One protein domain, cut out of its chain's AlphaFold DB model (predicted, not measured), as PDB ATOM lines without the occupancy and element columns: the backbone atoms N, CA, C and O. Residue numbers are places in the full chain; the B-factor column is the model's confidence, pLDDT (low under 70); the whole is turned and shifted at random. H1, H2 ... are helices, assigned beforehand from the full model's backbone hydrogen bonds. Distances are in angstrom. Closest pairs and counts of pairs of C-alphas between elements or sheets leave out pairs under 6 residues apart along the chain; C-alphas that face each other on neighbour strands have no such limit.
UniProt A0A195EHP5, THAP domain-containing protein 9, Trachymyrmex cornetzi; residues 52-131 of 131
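This is residues 52 to 131 of the 131 residues of the protein "THAP domain-containing protein 9" of Trachymyrmex cornetzi (UniProt A0A195EHP5). A long helical hairpin: H2, the longer helix, runs back side by side with H1, with a looped link at one end of the pair, while at the other end the unnamed opening stretch, residues 52 to 69, and the tail meet in a short antiparallel pairing of residues 65 to 66 with 128 to 129. The 80 printed residues hold two named helices, H1 then H2, and no named strand; the class is all helix, with 39 residues, under half, in named elements. The whole is loose, radius of gyration of the C-alphas 14.5 A, and elongated, spanning 44 by 24 by 18 A.

H2, residues 100 to 122, and H1, residues 70 to 85, touch and form a hairpin; their closest C-alphas, Leu 107 and Ile 81, are 6.0 A apart. They run opposite ways at a shallow tilt of 16 degrees. In both helices every O i to N i+4 pair is within hydrogen-bond range.

H2 is 32.2 A long and ends at C-alpha 122 (227.852, 149.610, 183.668). H1 is 22.3 A long and begins at C-alpha 70 (220.268, 146.848, 186.093).

The C-alphas farthest apart, Asn 90 and Lys 124, are 45.6 A apart. The link from H1 to H2, 14 residues, is long. The printed part has no cut, and no printed residue is under 70 in pLDDT.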
ATOM      1  N   SER A  52     221.383 135.697 194.782       92.06
ATOM      2  CA  SER A  52     221.200 135.134 193.441       92.06
ATOM      3  C   SER A  52     222.308 134.127 193.108       92.06
ATOM      4  O   SER A  52     223.491 134.446 193.037       92.06
ATOM      5  N   ARG A  53     221.929 132.866 192.865       89.06
ATOM      6  CA  ARG A  53     222.892 131.756 192.664       89.06
ATOM      7  C   ARG A  53     222.873 131.129 191.277       89.06
ATOM      8  O   ARG A  53     223.744 130.326 190.958       89.06
ATOM      9  N   ASN A  54     221.860 131.435 190.472       89.94
ATOM     10  CA  ASN A  54     221.620 130.756 189.204       89.94
ATOM     11  C   ASN A  54     221.464 131.770 188.069       89.94
ATOM     12  O   ASN A  54     220.515 132.547 188.048       89.94
ATOM     13  N   LEU A  55     222.361 131.690 187.086       89.50
ATOM     14  CA  LEU A  55     222.364 132.557 185.906       89.50
ATOM     15  C   LEU A  55     221.099 132.435 185.053       89.50
ATOM     16  O   LEU A  55     220.721 133.383 184.372       89.50
ATOM     17  N   LEU A  56     220.450 131.272 185.090       90.06
ATOM     18  CA  LEU A  56     219.245 130.970 184.321       90.06
ATOM     19  C   LEU A  56     217.969 131.145 185.152       90.06
ATOM     20  O   LEU A  56     216.896 130.698 184.734       90.06
ATOM     21  N   CYS A  57     218.065 131.743 186.345       90.12
ATOM     22  CA  CYS A  57     216.896 131.956 187.181       90.12
ATOM     23  C   CYS A  57     215.894 132.867 186.468       90.12
ATOM     24  O   CYS A  57     216.237 133.959 186.025       90.12
ATOM     25  N   LYS A  58     214.640 132.422 186.362       87.62
ATOM     26  CA  LYS A  58     213.569 133.220 185.755       87.62
ATOM     27  C   LYS A  58     212.894 134.147 186.759       87.62
ATOM     28  O   LYS A  58     212.332 135.153 186.340       87.62
ATOM     29  N   ASN A  59     212.965 133.830 188.056       88.69
ATOM     30  CA  ASN A  59     212.424 134.686 189.106       88.69
ATOM     31  C   ASN A  59     213.153 136.031 189.074       88.69
ATOM     32  O   ASN A  59     214.363 136.107 189.261       88.69
ATOM     33  N   GLU A  60     212.382 137.081 188.833       88.19
ATOM     34  CA  GLU A  60     212.838 138.446 188.638       88.19
ATOM     35  C   GLU A  60     213.744 138.991 189.741       88.19
ATOM     36  O   GLU A  60     214.644 139.771 189.420       88.19
ATOM     37  N   SER A  61     213.501 138.602 190.995       86.56
ATOM     38  CA  SER A  61     214.298 139.022 192.152       86.56
ATOM     39  C   SER A  61     215.540 138.159 192.364       86.56
ATOM     40  O   SER A  61     216.439 138.601 193.052       86.56
ATOM     41  N   GLN A  62     215.629 136.968 191.765       92.25
ATOM     42  CA  GLN A  62     216.775 136.049 191.894       92.25
ATOM     43  C   GLN A  62     217.648 135.998 190.630       92.25
ATOM     44  O   GLN A  62     218.560 135.173 190.534       92.25
ATOM     45  N   GLN A  63     217.332 136.816 189.625       94.06
ATOM     46  CA  GLN A  63     218.121 136.928 188.403       94.06
ATOM     47  C   GLN A  63     219.500 137.532 188.703       94.06
ATOM     48  O   GLN A  63     219.596 138.431 189.541       94.06
ATOM     49  N   PRO A  64     220.553 137.116 187.977       95.19
ATOM     50  CA  PRO A  64     221.829 137.816 188.030       95.19
ATOM     51  C   PRO A  64     221.654 139.270 187.575       95.19
ATOM     52  O   PRO A  64     220.901 139.559 186.637       95.19
ATOM     53  N   ILE A  65     222.387 140.188 188.196       96.25
ATOM     54  CA  ILE A  65     222.396 141.593 187.778       96.25
ATOM     55  C   ILE A  65     223.225 141.704 186.502       96.25
ATOM     56  O   ILE A  65     224.365 141.256 186.474       96.25
ATOM     57  N   SER A  66     222.682 142.297 185.447       96.06
ATOM     58  CA  SER A  66     223.350 142.472 184.153       96.06
ATOM     59  C   SER A  66     222.907 143.775 183.489       96.06
ATOM     60  O   SER A  66     221.975 144.434 183.951       96.06
ATOM     61  N   LEU A  67     223.551 144.157 182.385       96.56
ATOM     62  CA  LEU A  67     223.206 145.389 181.664       96.56
ATOM     63  C   LEU A  67     221.733 145.450 181.235       96.56
ATOM     64  O   LEU A  67     221.184 146.539 181.138       96.56
ATOM     65  N   SER A  68     221.085 144.306 180.991       95.06
ATOM     66  CA  SER A  68     219.695 144.271 180.526       95.06
ATOM     67  C   SER A  68     218.662 144.516 181.626       95.06
ATOM     68  O   SER A  68     217.521 144.843 181.312       95.06
ATOM     69  N   ASN A  69     219.023 144.337 182.901       95.56
ATOM     70  CA  ASN A  69     218.080 144.436 184.019       95.56
ATOM     71  C   ASN A  69     218.515 145.403 185.129       95.56
ATOM     72  O   ASN A  69     217.742 145.615 186.065       95.56
ATOM     73  N   ILE A  70     219.705 146.003 185.035       96.19
ATOM     74  CA  ILE A  70     220.268 146.848 186.093       96.19
ATOM     75  C   ILE A  70     219.365 148.026 186.471       96.19
ATOM     76  O   ILE A  70     219.218 148.304 187.658       96.19
ATOM     77  N   ASP A  71     218.704 148.671 185.510       96.31
ATOM     78  CA  ASP A  71     217.826 149.811 185.797       96.31
ATOM     79  C   ASP A  71     216.598 149.385 186.611       96.31
ATOM     80  O   ASP A  71     216.319 149.958 187.664       96.31
ATOM     81  N   ARG A  72     215.947 148.281 186.217       96.38
ATOM     82  CA  ARG A  72     214.846 147.667 186.979       96.38
ATOM     83  C   ARG A  72     215.287 147.285 188.394       96.38
ATOM     84  O   ARG A  72     214.559 147.503 189.360       96.38
ATOM     85  N   ILE A  73     216.485 146.719 188.533       95.94
ATOM     86  CA  ILE A  73     217.034 146.326 189.837       95.94
ATOM     87  C   ILE A  73     217.315 147.555 190.705       95.94
ATOM     88  O   ILE A  73     216.979 147.545 191.888       95.94
ATOM     89  N   LYS A  74     217.851 148.637 190.132       96.38
ATOM     90  CA  LYS A  74     218.057 149.910 190.835       96.38
ATOM     91  C   LYS A  74     216.745 150.509 191.329       96.38
ATOM     92  O   LYS A  74     216.684 150.942 192.477       96.38
ATOM     93  N   GLU A  75     215.706 150.506 190.500       97.12
ATOM     94  CA  GLU A  75     214.369 150.955 190.902       97.12
ATOM     95  C   GLU A  75     213.806 150.108 192.047       97.12
ATOM     96  O   GLU A  75     213.291 150.653 193.024       97.12
ATOM     97  N   ASN A  76     213.941 148.782 191.966       96.75
ATOM     98  CA  ASN A  76     213.508 147.879 193.032       96.75
ATOM     99  C   ASN A  76     214.278 148.125 194.334       96.75
ATOM    100  O   ASN A  76     213.662 148.215 195.392       96.75
ATOM    101  N   ILE A  77     215.602 148.303 194.268       97.69
ATOM    102  CA  ILE A  77     216.430 148.647 195.430       97.69
ATOM    103  C   ILE A  77     215.947 149.950 196.075       97.69
ATOM    104  O   ILE A  77     215.781 149.983 197.294       97.69
ATOM    105  N   THR A  78     215.674 150.994 195.287       98.00
ATOM    106  CA  THR A  78     215.130 152.260 195.808       98.00
ATOM    107  C   THR A  78     213.802 152.031 196.534       98.00
ATOM    108  O   THR A  78     213.675 152.423 197.693       98.00
ATOM    109  N   LYS A  79     212.865 151.294 195.920       98.06
ATOM    110  CA  LYS A  79     211.569 150.953 196.537       98.06
ATOM    111  C   LYS A  79     211.728 150.159 197.837       98.06
ATOM    112  O   LYS A  79     211.011 150.406 198.801       98.06
ATOM    113  N   TYR A  80     212.663 149.210 197.893       98.12
ATOM    114  CA  TYR A  80     212.929 148.423 199.102       98.12
ATOM    115  C   TYR A  80     213.554 149.257 200.221       98.12
ATOM    116  O   TYR A  80     213.198 149.081 201.387       98.12
ATOM    117  N   ILE A  81     214.463 150.173 199.875       98.25
ATOM    118  CA  ILE A  81     215.059 151.113 200.828       98.25
ATOM    119  C   ILE A  81     213.978 152.023 201.416       98.25
ATOM    120  O   ILE A  81     213.897 152.151 202.638       98.25
ATOM    121  N   GLU A  82     213.137 152.622 200.573       98.06
ATOM    122  CA  GLU A  82     212.000 153.449 201.000       98.06
ATOM    123  C   GLU A  82     211.055 152.652 201.904       98.06
ATOM    124  O   GLU A  82     210.793 153.063 203.033       98.06
ATOM    125  N   TYR A  83     210.660 151.451 201.471       98.25
ATOM    126  CA  TYR A  83     209.787 150.571 202.244       98.25
ATOM    127  C   TYR A  83     210.342 150.274 203.643       98.25
ATOM    128  O   TYR A  83     209.634 150.465 204.629       98.25
ATOM    129  N   ILE A  84     211.608 149.852 203.761       97.88
ATOM    130  CA  ILE A  84     212.225 149.562 205.068       97.88
ATOM    131  C   ILE A  84     212.300 150.822 205.943       97.88
ATOM    132  O   ILE A  84     212.078 150.737 207.155       97.88
ATOM    133  N   ASN A  85     212.610 151.981 205.359       97.12
ATOM    134  CA  ASN A  85     212.682 153.246 206.095       97.12
ATOM    135  C   ASN A  85     211.319 153.701 206.638       97.12
ATOM    136  O   ASN A  85     211.282 154.458 207.617       97.12
ATOM    137  N   ASP A  86     210.226 153.235 206.038       97.06
ATOM    138  CA  ASP A  86     208.852 153.544 206.439       97.06
ATOM    139  C   ASP A  86     208.174 152.431 207.246       97.06
ATOM    140  O   ASP A  86     207.004 152.549 207.598       97.06
ATOM    141  N   LEU A  87     208.901 151.376 207.625       97.06
ATOM    142  CA  LEU A  87     208.409 150.392 208.589       97.06
ATOM    143  C   LEU A  87     208.412 150.956 210.014       97.06
ATOM    144  O   LEU A  87     209.374 151.595 210.449       97.06
ATOM    145  N   TYR A  88     207.369 150.630 210.778       96.31
ATOM    146  CA  TYR A  88     207.202 151.020 212.179       96.31
ATOM    147  C   TYR A  88     207.053 149.798 213.088       96.31
ATOM    148  O   TYR A  88     206.537 148.756 212.691       96.31
ATOM    149  N   ILE A  89     207.493 149.952 214.333       94.19
ATOM    150  CA  ILE A  89     207.222 149.043 215.444       94.19
ATOM    151  C   ILE A  89     206.880 149.890 216.672       94.19
ATOM    152  O   ILE A  89     207.671 150.748 217.062       94.19
ATOM    153  N   ASN A  90     205.699 149.672 217.259       92.50
ATOM    154  CA  ASN A  90     205.186 150.433 218.409       92.50
ATOM    155  C   ASN A  90     205.329 151.960 218.216       92.50
ATOM    156  O   ASN A  90     206.017 152.624 218.988       92.50
ATOM    157  N   ASP A  91     204.777 152.483 217.113       93.25
ATOM    158  CA  ASP A  91     204.797 153.908 216.723       93.25
ATOM    159  C   ASP A  91     206.185 154.532 216.504       93.25
ATOM    160  O   ASP A  91     206.326 155.735 216.277       93.25
ATOM    161  N   LYS A  92     207.236 153.712 216.482       96.00
ATOM    162  CA  LYS A  92     208.606 154.137 216.198       96.00
ATOM    163  C   LYS A  92     209.082 153.537 214.884       96.00
ATOM    164  O   LYS A  92     208.947 152.335 214.672       96.00
ATOM    165  N   LYS A  93     209.722 154.340 214.025       97.00
ATOM    166  CA  LYS A  93     210.393 153.814 212.824       97.00
ATOM    167  C   LYS A  93     211.347 152.681 213.205       97.00
ATOM    168  O   LYS A  93     212.142 152.818 214.143       97.00
ATOM    169  N   ILE A  94     211.311 151.576 212.463       96.75
ATOM    170  CA  ILE A  94     212.057 150.361 212.804       96.75
ATOM    171  C   ILE A  94     213.565 150.606 212.821       96.75
ATOM    172  O   ILE A  94     214.263 150.087 213.691       96.75
ATOM    173  N   ILE A  95     214.043 151.491 211.942       96.94
ATOM    174  CA  ILE A  95     215.441 151.930 211.852       96.94
ATOM    175  C   ILE A  95     215.907 152.742 213.075       96.94
ATOM    176  O   ILE A  95     217.107 152.879 213.305       96.94
ATOM    177  N   LEU A  96     214.976 153.249 213.892       96.25
ATOM    178  CA  LEU A  96     215.247 153.951 215.151       96.25
ATOM    179  C   LEU A  96     214.970 153.072 216.383       96.25
ATOM    180  O   LEU A  96     215.265 153.473 217.512       96.25
ATOM    181  N   SER A  97     214.384 151.892 216.192       95.94
ATOM    182  CA  SER A  97     214.038 150.959 217.267       95.94
ATOM    183  C   SER A  97     215.261 150.224 217.826       95.94
ATOM    184  O   SER A  97     216.361 150.282 217.279       95.94
ATOM    185  N   GLU A  98     215.067 149.470 218.903       95.25
ATOM    186  CA  GLU A  98     216.093 148.568 219.444       95.25
ATOM    187  C   GLU A  98     216.373 147.374 218.513       95.25
ATOM    188  O   GLU A  98     217.450 146.784 218.549       95.25
ATOM    189  N   ARG A  99     215.430 147.044 217.618       92.25
ATOM    190  CA  ARG A  99     215.540 145.951 216.637       92.25
ATOM    191  C   ARG A  99     216.119 146.404 215.289       92.25
ATOM    192  O   ARG A  99     216.135 145.629 214.336       92.25
ATOM    193  N   LYS A 100     216.634 147.634 215.202       95.62
ATOM    194  CA  LYS A 100     217.093 148.268 213.953       95.62
ATOM    195  C   LYS A 100     218.236 147.556 213.232       95.62
ATOM    196  O   LYS A 100     218.346 147.686 212.020       95.62
ATOM    197  N   MET A 101     219.094 146.824 213.946       96.56
ATOM    198  CA  MET A 101     220.380 146.370 213.396       96.56
ATOM    199  C   MET A 101     220.240 145.479 212.156       96.56
ATOM    200  O   MET A 101     220.968 145.682 211.189       96.56
ATOM    201  N   GLY A 102     219.278 144.549 212.143       93.44
ATOM    202  CA  GLY A 102     219.041 143.693 210.971       93.44
ATOM    203  C   GLY A 102     218.576 144.483 209.743       93.44
ATOM    204  O   GLY A 102     219.054 144.254 208.637       93.44
ATOM    205  N   PHE A 103     217.702 145.469 209.952       96.38
ATOM    206  CA  PHE A 103     217.184 146.334 208.890       96.38
ATOM    207  C   PHE A 103     218.254 147.290 208.359       96.38
ATOM    208  O   PHE A 103     218.391 147.441 207.151       96.38
ATOM    209  N   LEU A 104     219.066 147.881 209.241       97.75
ATOM    210  CA  LEU A 104     220.206 148.707 208.838       97.75
ATOM    211  C   LEU A 104     221.224 147.899 208.023       97.75
ATOM    212  O   LEU A 104     221.739 148.405 207.029       97.75
ATOM    213  N   GLY A 105     221.472 146.643 208.409       97.38
ATOM    214  CA  GLY A 105     222.290 145.714 207.631       97.38
ATOM    215  C   GLY A 105     221.732 145.501 206.224       97.38
ATOM    216  O   GLY A 105     222.448 145.724 205.252       97.38
ATOM    217  N   MET A 106     220.439 145.175 206.104       96.56
ATOM    218  CA  MET A 106     219.769 145.038 204.801       96.56
ATOM    219  C   MET A 106     219.882 146.303 203.946       96.56
ATOM    220  O   MET A 106     220.258 146.211 202.780       96.56
ATOM    221  N   LEU A 107     219.623 147.486 204.515       98.19
ATOM    222  CA  LEU A 107     219.749 148.762 203.802       98.19
ATOM    223  C   LEU A 107     221.167 148.982 203.265       98.19
ATOM    224  O   LEU A 107     221.343 149.419 202.127       98.19
ATOM    225  N   LYS A 108     222.191 148.660 204.064       98.31
ATOM    226  CA  LYS A 108     223.588 148.770 203.634       98.31
ATOM    227  C   LYS A 108     223.946 147.757 202.554       98.31
ATOM    228  O   LYS A 108     224.617 148.142 201.603       98.31
ATOM    229  N   CYS A 109     223.471 146.516 202.648       98.25
ATOM    230  CA  CYS A 109     223.667 145.515 201.599       98.25
ATOM    231  C   CYS A 109     223.013 145.944 200.281       98.25
ATOM    232  O   CYS A 109     223.667 145.901 199.244       98.25
ATOM    233  N   LEU A 110     221.768 146.425 200.320       98.19
ATOM    234  CA  LEU A 110     221.053 146.921 199.140       98.19
ATOM    235  C   LEU A 110     221.815 148.061 198.449       98.19
ATOM    236  O   LEU A 110     222.045 148.005 197.241       98.19
ATOM    237  N   GLN A 111     222.266 149.059 199.214       98.12
ATOM    238  CA  GLN A 111     223.062 150.158 198.664       98.12
ATOM    239  C   GLN A 111     224.409 149.667 198.114       98.12
ATOM    240  O   GLN A 111     224.789 150.023 197.004       98.12
ATOM    241  N   SER A 112     225.105 148.799 198.850       98.06
ATOM    242  CA  SER A 112     226.401 148.272 198.417       98.06
ATOM    243  C   SER A 112     226.294 147.477 197.117       98.06
ATOM    244  O   SER A 112     227.153 147.627 196.254       98.06
ATOM    245  N   ILE A 113     225.268 146.635 196.956       97.00
ATOM    246  CA  ILE A 113     225.086 145.858 195.722       97.00
ATOM    247  C   ILE A 113     224.753 146.774 194.549       97.00
ATOM    248  O   ILE A 113     225.286 146.561 193.462       97.00
ATOM    249  N   LYS A 114     223.942 147.816 194.763       96.44
ATOM    250  CA  LYS A 114     223.693 148.841 193.744       96.44
ATOM    251  C   LYS A 114     225.002 149.471 193.259       96.44
ATOM    252  O   LYS A 114     225.254 149.478 192.057       96.44
ATOM    253  N   ASP A 115     225.852 149.922 194.178       97.38
ATOM    254  CA  ASP A 115     227.104 150.612 193.840       97.38
ATOM    255  C   ASP A 115     228.120 149.667 193.164       97.38
ATOM    256  O   ASP A 115     228.792 150.040 192.194       97.38
ATOM    257  N   ILE A 116     228.207 148.414 193.631       97.38
ATOM    258  CA  ILE A 116     229.040 147.371 193.012       97.38
ATOM    259  C   ILE A 116     228.540 147.059 191.599       97.38
ATOM    260  O   ILE A 116     229.345 146.997 190.670       97.38
ATOM    261  N   ALA A 117     227.230 146.883 191.414       96.19
ATOM    262  CA  ALA A 117     226.644 146.600 190.110       96.19
ATOM    263  C   ALA A 117     226.873 147.754 189.130       96.19
ATOM    264  O   ALA A 117     227.298 147.516 188.001       96.19
ATOM    265  N   GLU A 118     226.673 149.002 189.554       95.25
ATOM    266  CA  GLU A 118     226.993 150.170 188.728       95.25
ATOM    267  C   GLU A 118     228.473 150.177 188.335       95.25
ATOM    268  O   GLU A 118     228.818 150.317 187.161       95.25
ATOM    269  N   THR A 119     229.360 149.921 189.294       97.25
ATOM    270  CA  THR A 119     230.801 149.918 189.039       97.25
ATOM    271  C   THR A 119     231.230 148.791 188.108       97.25
ATOM    272  O   THR A 119     232.072 149.023 187.250       97.25
ATOM    273  N   LEU A 120     230.720 147.570 188.264       97.81
ATOM    274  CA  LEU A 120     231.211 146.407 187.519       97.81
ATOM    275  C   LEU A 120     230.475 146.197 186.196       97.81
ATOM    276  O   LEU A 120     231.114 145.906 185.183       97.81
ATOM    277  N   ILE A 121     229.154 146.364 186.192       97.19
ATOM    278  CA  ILE A 121     228.295 146.036 185.052       97.19
ATOM    279  C   ILE A 121     228.220 147.207 184.075       97.19
ATOM    280  O   ILE A 121     228.459 147.021 182.883       97.19
ATOM    281  N   VAL A 122     227.972 148.433 184.556       92.94
ATOM    282  CA  VAL A 122     227.852 149.610 183.668       92.94
ATOM    283  C   VAL A 122     229.193 149.951 183.026       92.94
ATOM    284  O   VAL A 122     229.244 150.274 181.841       92.94
ATOM    285  N   THR A 123     230.301 149.795 183.763       95.62
ATOM    286  CA  THR A 123     231.652 149.979 183.198       95.62
ATOM    287  C   THR A 123     232.147 148.778 182.385       95.62
ATOM    288  O   THR A 123     233.273 148.800 181.888       95.62
ATOM    289  N   LYS A 124     231.313 147.739 182.219       94.62
ATOM    290  CA  LYS A 124     231.598 146.523 181.440       94.62
ATOM    291  C   LYS A 124     232.836 145.746 181.912       94.62
ATOM    292  O   LYS A 124     233.444 145.018 181.131       94.62
ATOM    293  N   LYS A 125     233.205 145.868 183.192       97.00
ATOM    294  CA  LYS A 125     234.243 145.034 183.829       97.00
ATOM    295  C   LYS A 125     233.757 143.603 184.059       97.00
ATOM    296  O   LYS A 125     234.572 142.686 184.104       97.00
ATOM    297  N   GLN A 126     232.446 143.414 184.209       96.62
ATOM    298  CA  GLN A 126     231.789 142.112 184.271       96.62
ATOM    299  C   GLN A 126     230.491 142.128 183.458       96.62
ATOM    300  O   GLN A 126     229.824 143.154 183.352       96.62
ATOM    301  N   ASN A 127     230.122 140.972 182.899       95.94
ATOM    302  CA  ASN A 127     228.878 140.821 182.136       95.94
ATOM    303  C   ASN A 127     227.651 140.689 183.046       95.94
ATOM    304  O   ASN A 127     226.551 141.098 182.678       95.94
ATOM    305  N   PHE A 128     227.848 140.090 184.221       95.75
ATOM    306  CA  PHE A 128     226.816 139.888 185.222       95.75
ATOM    307  C   PHE A 128     227.419 139.824 186.631       95.75
ATOM    308  O   PHE A 128     228.614 139.569 186.782       95.75
ATOM    309  N   LEU A 129     226.573 140.007 187.644       95.38
ATOM    310  CA  LEU A 129     226.884 139.834 189.058       95.38
ATOM    311  C   LEU A 129     225.881 138.854 189.677       95.38
ATOM    312  O   LEU A 129     224.670 139.065 189.601       95.38
ATOM    313  N   LEU A 130     226.411 137.787 190.274       95.31
ATOM    314  CA  LEU A 130     225.688 136.917 191.200       95.31
ATOM    315  C   LEU A 130     225.921 137.436 192.619       95.31
ATOM    316  O   LEU A 130     227.023 137.894 192.928       95.31
ATOM    317  N   THR A 131     224.882 137.391 193.443       92.88
ATOM    318  CA  THR A 131     224.827 138.021 194.768       92.88
ATOM    319  C   THR A 131     224.772 136.992 195.881       92.88
ATOM    320  O   THR A 131     224.137 135.929 195.690       92.88
TER     321      THR A 131